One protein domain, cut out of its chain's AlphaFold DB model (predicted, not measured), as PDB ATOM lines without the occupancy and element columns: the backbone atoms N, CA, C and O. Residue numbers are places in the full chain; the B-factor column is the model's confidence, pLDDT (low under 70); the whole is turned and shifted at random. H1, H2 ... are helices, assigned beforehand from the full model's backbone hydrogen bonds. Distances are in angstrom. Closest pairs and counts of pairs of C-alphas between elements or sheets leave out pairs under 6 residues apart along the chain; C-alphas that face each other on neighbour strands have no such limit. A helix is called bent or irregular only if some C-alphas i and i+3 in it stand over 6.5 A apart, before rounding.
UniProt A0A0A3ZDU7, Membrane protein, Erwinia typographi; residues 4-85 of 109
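This is residues 4 to 85 of the 109 residues of the protein "Membrane protein" of Erwinia typographi (UniProt A0A0A3ZDU7). A small cluster of helices is built round H3, which runs through the middle; H6 packs slantwise on one side of it, the short H2 packs on another, and H1 runs near it on a third side, with H5 packed on H1. The link of residues 49 to 60 loops from the end of H3 to the short H4. The printed part has 82 residues with six named helices, H1 to H6 in chain order, and no named strand: the class is all helix. It is compact, with a radius of gyration of the C-alphas of 11.6 A, and rounded, spanning 33 by 27 by 22 A.

H3, residues 34 to 48, is the longest helix by residues, with 15, and spans 20.7 A from first to last C-alpha, beginning with C-alpha 34 at (469.409, 397.005, 358.139). It is irregular, but only just: C-alphas 35 and 38 are 7.0 A apart. H1, residues 4 to 17, spans 21.9 A from (470.906, 408.277, 361.469) and is irregular, with C-alphas 4 and 7 at 7.7 A. H6, residues 77 to 85, spans 12.1 A and ends at (471.471, 392.387, 371.402). H2 is residues 26 to 29, H4 61 to 64 and H5 68 to 73.

H3 touches H6 at a steep tilt of 53 degrees, opposite ways; the closest C-alphas, Ala 41 and Met 77, are 5.7 A apart. H3 touches H2, closest at C-alphas 29 and 36, 4.2 A. With residues 47 to 48 alone H3 only just touches H4, with 3 pairs of C-alphas within 8 A, the closest Leu 47 and Tyr 63 at 5.9 A. H1 and H3 are near each other. With residues 8 to 12 alone H1 touches H5, closest at C-alphas 8 and 73, 5.9 A. H2 and H6 are apart. Each O i to N i+4 pair is within hydrogen-bond range in H6, 9 of 10 in H1, 9 of 11 in H3 and 0 of 2 in H5, where 2 of 3 O i to N i+3 pairs are; H2 and H4 are too short for an i+4 pair.

The C-alphas of Val 4 and Asp 59 are the two farthest apart, 34.1 A. The printed part has no cut, the link from H3 to H4 is long, and no printed residue is under 70 in pLDDT.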
ATOM      1  N   VAL A   4     470.042 407.091 361.301       93.12
ATOM      2  CA  VAL A   4     470.906 408.277 361.469       93.12
ATOM      3  C   VAL A   4     472.339 408.035 360.975       93.12
ATOM      4  O   VAL A   4     472.993 408.944 360.475       93.12
ATOM      5  N   ASN A   5     472.844 406.805 361.092       94.94
ATOM      6  CA  ASN A   5     474.202 406.444 360.683       94.94
ATOM      7  C   ASN A   5     474.243 405.668 359.358       94.94
ATOM      8  O   ASN A   5     475.293 405.132 359.008       94.94
ATOM      9  N   ARG A   6     473.145 405.630 358.588       94.94
ATOM     10  CA  ARG A   6     473.030 404.834 357.357       94.94
ATOM     11  C   ARG A   6     474.114 405.212 356.352       94.94
ATOM     12  O   ARG A   6     474.776 404.342 355.798       94.94
ATOM     13  N   THR A   7     474.354 406.508 356.176       95.25
ATOM     14  CA  THR A   7     475.416 407.012 355.296       95.25
ATOM     15  C   THR A   7     476.800 406.566 355.769       95.25
ATOM     16  O   THR A   7     477.612 406.126 354.960       95.25
ATOM     17  N   LYS A   8     477.068 406.607 357.082       94.94
ATOM     18  CA  LYS A   8     478.340 406.130 357.654       94.94
ATOM     19  C   LYS A   8     478.504 404.621 357.480       94.94
ATOM     20  O   LYS A   8     479.602 404.171 357.176       94.94
ATOM     21  N   TYR A   9     477.420 403.861 357.632       95.88
ATOM     22  CA  TYR A   9     477.388 402.417 357.426       95.88
ATOM     23  C   TYR A   9     477.781 402.043 355.992       95.88
ATOM     24  O   TYR A   9     478.749 401.312 355.805       95.88
ATOM     25  N   TYR A  10     477.103 402.592 354.979       96.25
ATOM     26  CA  TYR A  10     477.429 402.281 353.581       96.25
ATOM     27  C   TYR A  10     478.794 402.824 353.159       96.25
ATOM     28  O   TYR A  10     479.499 402.164 352.401       96.25
ATOM     29  N   LYS A  11     479.216 403.976 353.698       95.69
ATOM     30  CA  LYS A  11     480.581 404.472 353.497       95.69
ATOM     31  C   LYS A  11     481.613 403.477 354.027       95.69
ATOM     32  O   LYS A  11     482.557 403.162 353.318       95.69
ATOM     33  N   LEU A  12     481.420 402.950 355.235       95.25
ATOM     34  CA  LEU A  12     482.324 401.966 355.830       95.25
ATOM     35  C   LEU A  12     482.377 400.660 355.021       95.25
ATOM     36  O   LEU A  12     483.466 400.135 354.805       95.25
ATOM     37  N   LEU A  13     481.225 400.164 354.548       96.00
ATOM     38  CA  LEU A  13     481.166 399.011 353.641       96.00
ATOM     39  C   LEU A  13     481.986 399.262 352.372       96.00
ATOM     40  O   LEU A  13     482.858 398.464 352.040       96.00
ATOM     41  N   GLY A  14     481.747 400.400 351.714       95.25
ATOM     42  CA  GLY A  14     482.439 400.773 350.486       95.25
ATOM     43  C   GLY A  14     483.947 400.915 350.682       95.25
ATOM     44  O   GLY A  14     484.712 400.355 349.905       95.25
ATOM     45  N   GLU A  15     484.393 401.603 351.738       94.56
ATOM     46  CA  GLU A  15     485.824 401.729 352.048       94.56
ATOM     47  C   GLU A  15     486.484 400.369 352.293       94.56
ATOM     48  O   GLU A  15     487.605 400.139 351.844       94.56
ATOM     49  N   PHE A  16     485.793 399.448 352.972       94.75
ATOM     50  CA  PHE A  16     486.311 398.100 353.179       94.75
ATOM     51  C   PHE A  16     486.441 397.341 351.853       94.75
ATOM     52  O   PHE A  16     487.500 396.776 351.573       94.75
ATOM     53  N   GLN A  17     485.401 397.389 351.015       94.88
ATOM     54  CA  GLN A  17     485.316 396.645 349.756       94.88
ATOM     55  C   GLN A  17     486.286 397.119 348.668       94.88
ATOM     56  O   GLN A  17     486.578 396.351 347.759       94.88
ATOM     57  N   LYS A  18     486.829 398.342 348.764       94.00
ATOM     58  CA  LYS A  18     487.849 398.835 347.819       94.00
ATOM     59  C   LYS A  18     489.080 397.934 347.752       94.00
ATOM     60  O   LYS A  18     489.618 397.727 346.675       94.00
ATOM     61  N   ASN A  19     489.517 397.421 348.904       92.19
ATOM     62  CA  ASN A  19     490.772 396.672 349.032       92.19
ATOM     63  C   ASN A  19     490.588 395.290 349.678       92.19
ATOM     64  O   ASN A  19     491.563 394.570 349.873       92.19
ATOM     65  N   ASN A  20     489.364 394.927 350.070       92.94
ATOM     66  CA  ASN A  20     489.080 393.681 350.772       92.94
ATOM     67  C   ASN A  20     487.789 393.046 350.264       92.94
ATOM     68  O   ASN A  20     486.874 393.722 349.811       92.94
ATOM     69  N   THR A  21     487.683 391.732 350.426       93.06
ATOM     70  CA  THR A  21     486.427 391.003 350.229       93.06
ATOM     71  C   THR A  21     485.878 390.591 351.587       93.06
ATOM     72  O   THR A  21     486.633 390.169 352.465       93.06
ATOM     73  N   PHE A  22     484.564 390.714 351.783       94.25
ATOM     74  CA  PHE A  22     483.938 390.201 352.997       94.25
ATOM     75  C   PHE A  22     484.026 388.669 353.024       94.25
ATOM     76  O   PHE A  22     483.624 388.026 352.052       94.25
ATOM     77  N   PRO A  23     484.506 388.062 354.122       93.62
ATOM     78  CA  PRO A  23     484.433 386.616 354.277       93.62
ATOM     79  C   PRO A  23     482.980 386.182 354.503       93.62
ATOM     80  O   PRO A  23     482.149 386.972 354.958       93.62
ATOM     81  N   ALA A  24     482.654 384.920 354.227       91.50
ATOM     82  CA  ALA A  24     481.359 384.366 354.620       91.50
ATOM     83  C   ALA A  24     481.217 384.376 356.162       91.50
ATOM     84  O   ALA A  24     482.221 384.240 356.856       91.50
ATOM     85  N   PRO A  25     480.015 384.557 356.739       93.12
ATOM     86  CA  PRO A  25     478.747 384.898 356.088       93.12
ATOM     87  C   PRO A  25     478.576 386.412 355.834       93.12
ATOM     88  O   PRO A  25     477.526 386.858 355.377       93.12
ATOM     89  N   TYR A  26     479.580 387.238 356.141       94.38
ATOM     90  CA  TYR A  26     479.489 388.700 356.050       94.38
ATOM     91  C   TYR A  26     479.321 389.209 354.615       94.38
ATOM     92  O   TYR A  26     478.724 390.266 354.426       94.38
ATOM     93  N   SER A  27     479.770 388.441 353.617       94.38
ATOM     94  CA  SER A  27     479.502 388.699 352.196       94.38
ATOM     95  C   SER A  27     478.014 388.707 351.846       94.38
ATOM     96  O   SER A  27     477.610 389.430 350.944       94.38
ATOM     97  N   PHE A  28     477.187 387.949 352.572       95.25
ATOM     98  CA  PHE A  28     475.732 388.018 352.450       95.25
ATOM     99  C   PHE A  28     475.170 389.189 353.261       95.25
ATOM    100  O   PHE A  28     474.414 390.014 352.749       95.25
ATOM    101  N   HIS A  29     475.573 389.310 354.529       94.38
ATOM    102  CA  HIS A  29     475.009 390.325 355.418       94.38
ATOM    103  C   HIS A  29     475.250 391.762 354.933       94.38
ATOM    104  O   HIS A  29     474.369 392.602 355.122       94.38
ATOM    105  N   CYS A  30     476.365 392.059 354.258       95.06
ATOM    106  CA  CYS A  30     476.620 393.402 353.727       95.06
ATOM    107  C   CYS A  30     475.611 393.849 352.650       95.06
ATOM    108  O   CYS A  30     475.456 395.049 352.434       95.06
ATOM    109  N   LEU A  31     474.883 392.914 352.027       95.19
ATOM    110  CA  LEU A  31     473.887 393.184 350.983       95.19
ATOM    111  C   LEU A  31     472.477 393.431 351.541       95.19
ATOM    112  O   LEU A  31     471.621 393.986 350.863       95.19
ATOM    113  N   THR A  32     472.226 393.039 352.790       94.56
ATOM    114  CA  THR A  32     470.872 393.009 353.383       94.56
ATOM    115  C   THR A  32     470.489 394.289 354.139       94.56
ATOM    116  O   THR A  32     469.443 394.360 354.789       94.56
ATOM    117  N   GLY A  33     471.331 395.326 354.076       93.19
ATOM    118  CA  GLY A  33     471.064 396.625 354.690       93.19
ATOM    119  C   GLY A  33     470.866 396.535 356.206       93.19
ATOM    120  O   GLY A  33     471.757 396.092 356.928       93.19
ATOM    121  N   PHE A  34     469.709 396.984 356.702       91.94
ATOM    122  CA  PHE A  34     469.409 397.005 358.139       91.94
ATOM    123  C   PHE A  34     469.488 395.614 358.785       91.94
ATOM    124  O   PHE A  34     470.087 395.475 359.850       91.94
ATOM    125  N   PHE A  35     468.955 394.580 358.127       91.56
ATOM    126  CA  PHE A  35     468.915 393.220 358.676       91.56
ATOM    127  C   PHE A  35     470.310 392.602 358.839       91.56
ATOM    128  O   PHE A  35     470.562 391.856 359.782       91.56
ATOM    129  N   GLY A  36     471.255 392.968 357.974       94.25
ATOM    130  CA  GLY A  36     472.655 392.561 358.084       94.25
ATOM    131  C   GLY A  36     473.523 393.514 358.896       94.25
ATOM    132  O   GLY A  36     474.694 393.220 359.140       94.25
ATOM    133  N   ALA A  37     472.983 394.651 359.340       95.19
ATOM    134  CA  ALA A  37     473.764 395.665 360.032       95.19
ATOM    135  C   ALA A  37     474.329 395.150 361.362       95.19
ATOM    136  O   ALA A  37     475.446 395.522 361.714       95.19
ATOM    137  N   MET A  38     473.609 394.282 362.083       95.19
ATOM    138  CA  MET A  38     474.091 393.718 363.351       95.19
ATOM    139  C   MET A  38     475.297 392.770 363.154       95.19
ATOM    140  O   MET A  38     476.339 393.036 363.761       95.19
ATOM    141  N   PRO A  39     475.244 391.734 362.288       95.38
ATOM    142  CA  PRO A  39     476.423 390.923 361.956       95.38
ATOM    143  C   PRO A  39     477.607 391.744 361.431       95.38
ATOM    144  O   PRO A  39     478.756 391.486 361.788       95.38
ATOM    145  N   ILE A  40     477.343 392.770 360.620       96.88
ATOM    146  CA  ILE A  40     478.388 393.654 360.089       96.88
ATOM    147  C   ILE A  40     478.988 394.552 361.181       96.88
ATOM    148  O   ILE A  40     480.199 394.771 361.201       96.88
ATOM    149  N   ALA A  41     478.185 395.042 362.125       96.12
ATOM    150  CA  ALA A  41     478.696 395.774 363.279       96.12
ATOM    151  C   ALA A  41     479.617 394.877 364.117       96.12
ATOM    152  O   ALA A  41     480.721 395.291 364.462       96.12
ATOM    153  N   TYR A  42     479.220 393.627 364.370       95.75
ATOM    154  CA  TYR A  42     480.083 392.646 365.030       95.75
ATOM    155  C   TYR A  42     481.411 392.443 364.285       95.75
ATOM    156  O   TYR A  42     482.475 392.470 364.907       95.75
ATOM    157  N   PHE A  43     481.359 392.287 362.957       96.25
ATOM    158  CA  PHE A  43     482.545 392.156 362.109       96.25
ATOM    159  C   PHE A  43     483.516 393.324 362.306       96.25
ATOM    160  O   PHE A  43     484.660 393.113 362.708       96.25
ATOM    161  N   PHE A  44     483.057 394.560 362.096       96.06
ATOM    162  CA  PHE A  44     483.920 395.738 362.182       96.06
ATOM    163  C   PHE A  44     484.419 396.014 363.601       96.06
ATOM    164  O   PHE A  44     485.566 396.422 363.769       96.06
ATOM    165  N   LEU A  45     483.611 395.747 364.632       95.50
ATOM    166  CA  LEU A  45     484.042 395.887 366.023       95.50
ATOM    167  C   LEU A  45     485.178 394.921 366.372       95.50
ATOM    168  O   LEU A  45     486.113 395.308 367.077       95.50
ATOM    169  N   ASN A  46     485.120 393.680 365.887       94.75
ATOM    170  CA  ASN A  46     486.198 392.714 366.094       94.75
ATOM    171  C   ASN A  46     487.417 393.020 365.233       94.75
ATOM    172  O   ASN A  46     488.538 392.902 365.726       94.75
ATOM    173  N   LEU A  47     487.204 393.480 364.002       94.56
ATOM    174  CA  LEU A  47     488.278 393.867 363.099       94.56
ATOM    175  C   LEU A  47     489.073 395.046 363.683       94.56
ATOM    176  O   LEU A  47     490.297 394.985 363.746       94.56
ATOM    177  N   ASN A  48     488.384 396.053 364.232       93.44
ATOM    178  CA  ASN A  48     489.001 397.190 364.923       93.44
ATOM    179  C   ASN A  48     489.801 396.769 366.161       93.44
ATOM    180  O   ASN A  48     490.865 397.308 366.448       93.44
ATOM    181  N   LYS A  49     489.307 395.768 366.893       92.50
ATOM    182  CA  LYS A  49     489.992 395.204 368.065       92.50
ATOM    183  C   LYS A  49     491.070 394.180 367.696       92.50
ATOM    184  O   LYS A  49     491.619 393.556 368.600       92.50
ATOM    185  N   LYS A  50     491.332 393.955 366.402       91.69
ATOM    186  CA  LYS A  50     492.224 392.902 365.887       91.69
ATOM    187  C   LYS A  50     491.916 391.513 366.471       91.69
ATOM    188  O   LYS A  50     492.804 390.688 366.678       91.69
ATOM    189  N   LYS A  51     490.641 391.251 366.772       92.81
ATOM    190  CA  LYS A  51     490.165 389.965 367.293       92.81
ATOM    191  C   LYS A  51     489.913 388.997 366.147       92.81
ATOM    192  O   LYS A  51     489.479 389.407 365.078       92.81
ATOM    193  N   LYS A  52     490.127 387.700 366.396       91.00
ATOM    194  CA  LYS A  52     489.854 386.639 365.416       91.00
ATOM    195  C   LYS A  52     488.388 386.698 364.971       91.00
ATOM    196  O   LYS A  52     487.493 386.566 365.801       91.00
ATOM    197  N   ILE A  53     488.175 386.845 363.668       93.19
ATOM    198  CA  ILE A  53     486.862 386.780 363.019       93.19
ATOM    199  C   ILE A  53     486.710 385.417 362.340       93.19
ATOM    200  O   ILE A  53     487.671 384.872 361.790       93.19
ATOM    201  N   PHE A  54     485.510 384.845 362.402       88.62
ATOM    202  CA  PHE A  54     485.218 383.573 361.751       88.62
ATOM    203  C   PHE A  54     485.356 383.711 360.227       88.62
ATOM    204  O   PHE A  54     484.968 384.732 359.666       88.62
ATOM    205  N   PHE A  55     485.966 382.717 359.577       88.88
ATOM    206  CA  PHE A  55     486.301 382.725 358.142       88.88
ATOM    207  C   PHE A  55     487.234 383.849 357.646       88.88
ATOM    208  O   PHE A  55     487.453 383.963 356.442       88.88
ATOM    209  N   LEU A  56     487.852 384.638 358.533       92.06
ATOM    210  CA  LEU A  56     488.922 385.569 358.167       92.06
ATOM    211  C   LEU A  56     490.273 385.028 358.645       92.06
ATOM    212  O   LEU A  56     490.482 384.827 359.846       92.06
ATOM    213  N   LYS A  57     491.211 384.810 357.715       89.19
ATOM    214  CA  LYS A  57     492.571 384.371 358.060       89.19
ATOM    215  C   LYS A  57     493.284 385.434 358.905       89.19
ATOM    216  O   LYS A  57     493.125 386.623 358.644       89.19
ATOM    217  N   ARG A  58     494.048 385.020 359.925       85.81
ATOM    218  CA  ARG A  58     494.697 385.937 360.894       85.81
ATOM    219  C   ARG A  58     495.772 386.832 360.275       85.81
ATOM    220  O   ARG A  58     495.977 387.935 360.759       85.81
ATOM    221  N   ASP A  59     496.427 386.349 359.235       85.88
ATOM    222  CA  ASP A  59     497.439 387.028 358.427       85.88
ATOM    223  C   ASP A  59     496.830 387.906 357.321       85.88
ATOM    224  O   ASP A  59     497.555 388.510 356.537       85.88
ATOM    225  N   SER A  60     495.498 388.005 357.244       88.56
ATOM    226  CA  SER A  60     494.837 388.843 356.248       88.56
ATOM    227  C   SER A  60     495.169 390.326 356.435       88.56
ATOM    228  O   SER A  60     495.005 390.886 357.526       88.56
ATOM    229  N   ASN A  61     495.474 390.999 355.325       88.06
ATOM    230  CA  ASN A  61     495.589 392.458 355.254       88.06
ATOM    231  C   ASN A  61     494.292 393.185 355.658       88.06
ATOM    232  O   ASN A  61     494.309 394.377 355.938       88.06
ATOM    233  N   SER A  62     493.155 392.503 355.789       89.44
ATOM    234  CA  SER A  62     491.941 393.137 356.313       89.44
ATOM    235  C   SER A  62     492.115 393.681 357.738       89.44
ATOM    236  O   SER A  62     491.457 394.655 358.095       89.44
ATOM    237  N   TYR A  63     493.022 393.124 358.552       89.62
ATOM    238  CA  TYR A  63     493.273 393.616 359.916       89.62
ATOM    239  C   TYR A  63     494.006 394.964 359.978       89.62
ATOM    240  O   TYR A  63     494.015 395.594 361.039       89.62
ATOM    241  N   ILE A  64     494.583 395.434 358.865       89.75
ATOM    242  CA  ILE A  64     495.171 396.781 358.761       89.75
ATOM    243  C   ILE A  64     494.170 397.828 358.245       89.75
ATOM    244  O   ILE A  64     494.538 398.977 358.034       89.75
ATOM    245  N   PHE A  65     492.894 397.462 358.072       90.62
ATOM    246  CA  PHE A  65     491.855 398.348 357.533       90.62
ATOM    247  C   PHE A  65     491.612 399.624 358.361       90.62
ATOM    248  O   PHE A  65     491.278 400.676 357.809       90.62
ATOM    249  N   PHE A  66     491.729 399.546 359.688       88.00
ATOM    250  CA  PHE A  66     491.428 400.680 360.557       88.00
ATOM    251  C   PHE A  66     492.603 401.658 360.648       88.00
ATOM    252  O   PHE A  66     493.579 401.418 361.354       88.00
ATOM    253  N   ASP A  67     492.452 402.794 359.967       81.94
ATOM    254  CA  ASP A  67     493.215 404.025 360.177       81.94
ATOM    255  C   ASP A  67     492.429 405.003 361.091       81.94
ATOM    256  O   ASP A  67     491.285 404.733 361.493       81.94
ATOM    257  N   LYS A  68     493.012 406.166 361.433       74.81
ATOM    258  CA  LYS A  68     492.325 407.211 362.229       74.81
ATOM    259  C   LYS A  68     490.970 407.621 361.628       74.81
ATOM    260  O   LYS A  68     490.037 407.900 362.372       74.81
ATOM    261  N   ARG A  69     490.841 407.641 360.298       78.44
ATOM    262  CA  ARG A  69     489.636 408.089 359.581       78.44
ATOM    263  C   ARG A  69     488.517 407.044 359.648       78.44
ATOM    264  O   ARG A  69     487.373 407.389 359.937       78.44
ATOM    265  N   ASN A  70     488.837 405.773 359.434       83.25
ATOM    266  CA  ASN A  70     487.891 404.658 359.501       83.25
ATOM    267  C   ASN A  70     487.451 404.382 360.946       83.25
ATOM    268  O   ASN A  70     486.317 403.960 361.179       83.25
ATOM    269  N   SER A  71     488.304 404.699 361.924       85.69
ATOM    270  CA  SER A  71     487.982 404.595 363.353       85.69
ATOM    271  C   SER A  71     486.827 405.516 363.775       85.69
ATOM    272  O   SER A  71     486.015 405.147 364.620       85.69
ATOM    273  N   GLU A  72     486.681 406.692 363.155       88.25
ATOM    274  CA  GLU A  72     485.552 407.596 363.422       88.25
ATOM    275  C   GLU A  72     484.218 407.035 362.906       88.25
ATOM    276  O   GLU A  72     483.170 407.198 363.539       88.25
ATOM    277  N   LEU A  73     484.244 406.323 361.772       90.69
ATOM    278  CA  LEU A  73     483.044 405.765 361.143       90.69
ATOM    279  C   LEU A  73     482.378 404.669 361.986       90.69
ATOM    280  O   LEU A  73     481.184 404.430 361.810       90.69
ATOM    281  N   ILE A  74     483.108 404.042 362.913       93.88
ATOM    282  CA  ILE A  74     482.602 402.948 363.754       93.88
ATOM    283  C   ILE A  74     482.173 403.371 365.158       93.88
ATOM    284  O   ILE A  74     481.611 402.548 365.871       93.88
ATOM    285  N   LYS A  75     482.381 404.625 365.581       93.38
ATOM    286  CA  LYS A  75     482.099 405.054 366.969       93.38
ATOM    287  C   LYS A  75     480.656 404.817 367.430       93.38
ATOM    288  O   LYS A  75     480.413 404.624 368.615       93.38
ATOM    289  N   TRP A  76     479.700 404.796 366.503       94.62
ATOM    290  CA  TRP A  76     478.287 404.523 366.788       94.62
ATOM    291  C   TRP A  76     477.958 403.021 366.872       94.62
ATOM    292  O   TRP A  76     476.930 402.645 367.435       94.62
ATOM    293  N   MET A  77     478.811 402.156 366.310       95.50
ATOM    294  CA  MET A  77     478.556 400.719 366.204       95.50
ATOM    295  C   MET A  77     478.507 399.985 367.549       95.50
ATOM    296  O   MET A  77     477.657 399.108 367.654       95.50
ATOM    297  N   PRO A  78     479.318 400.300 368.586       95.81
ATOM    298  CA  PRO A  78     479.176 399.656 369.892       95.81
ATOM    299  C   PRO A  78     477.776 399.850 370.473       95.81
ATOM    300  O   PRO A  78     477.115 398.878 370.826       95.81
ATOM    301  N   ALA A  79     477.292 401.094 370.503       95.81
ATOM    302  CA  ALA A  79     475.974 401.412 371.036       95.81
ATOM    303  C   ALA A  79     474.861 400.724 370.227       95.81
ATOM    304  O   ALA A  79     473.939 400.144 370.799       95.81
ATOM    305  N   PHE A  80     474.981 400.708 368.897       95.69
ATOM    306  CA  PHE A  80     474.050 399.990 368.027       95.69
ATOM    307  C   PHE A  80     474.071 398.469 368.249       95.69
ATOM    308  O   PHE A  80     473.018 397.845 368.329       95.69
ATOM    309  N   TYR A  81     475.253 397.869 368.367       96.00
ATOM    310  CA  TYR A  81     475.414 396.430 368.545       96.00
ATOM    311  C   TYR A  81     474.828 395.958 369.878       96.00
ATOM    312  O   TYR A  81     474.011 395.040 369.898       96.00
ATOM    313  N   TYR A  82     475.182 396.622 370.982       95.56
ATOM    314  CA  TYR A  82     474.668 396.250 372.298       95.56
ATOM    315  C   TYR A  82     473.167 396.516 372.428       95.56
ATOM    316  O   TYR A  82     472.461 395.654 372.935       95.56
ATOM    317  N   SER A  83     472.648 397.626 371.885       94.94
ATOM    318  CA  SER A  83     471.191 397.853 371.859       94.94
ATOM    319  C   SER A  83     470.442 396.803 371.034       94.94
ATOM    320  O   SER A  83     469.378 396.354 371.456       94.94
ATOM    321  N   SER A  84     471.006 396.351 369.908       94.25
ATOM    322  CA  SER A  84     470.411 395.283 369.091       94.25
ATOM    323  C   SER A  84     470.368 393.949 369.842       94.25
ATOM    324  O   SER A  84     469.342 393.268 369.822       94.25
ATOM    325  N   ILE A  85     471.442 393.592 370.558       95.19
ATOM    326  CA  ILE A  85     471.471 392.387 371.402       95.19
ATOM    327  C   ILE A  85     470.445 392.488 372.523       95.19
ATOM    328  O   ILE A  85     469.636 391.580 372.683       95.19
TER     329      ILE A  85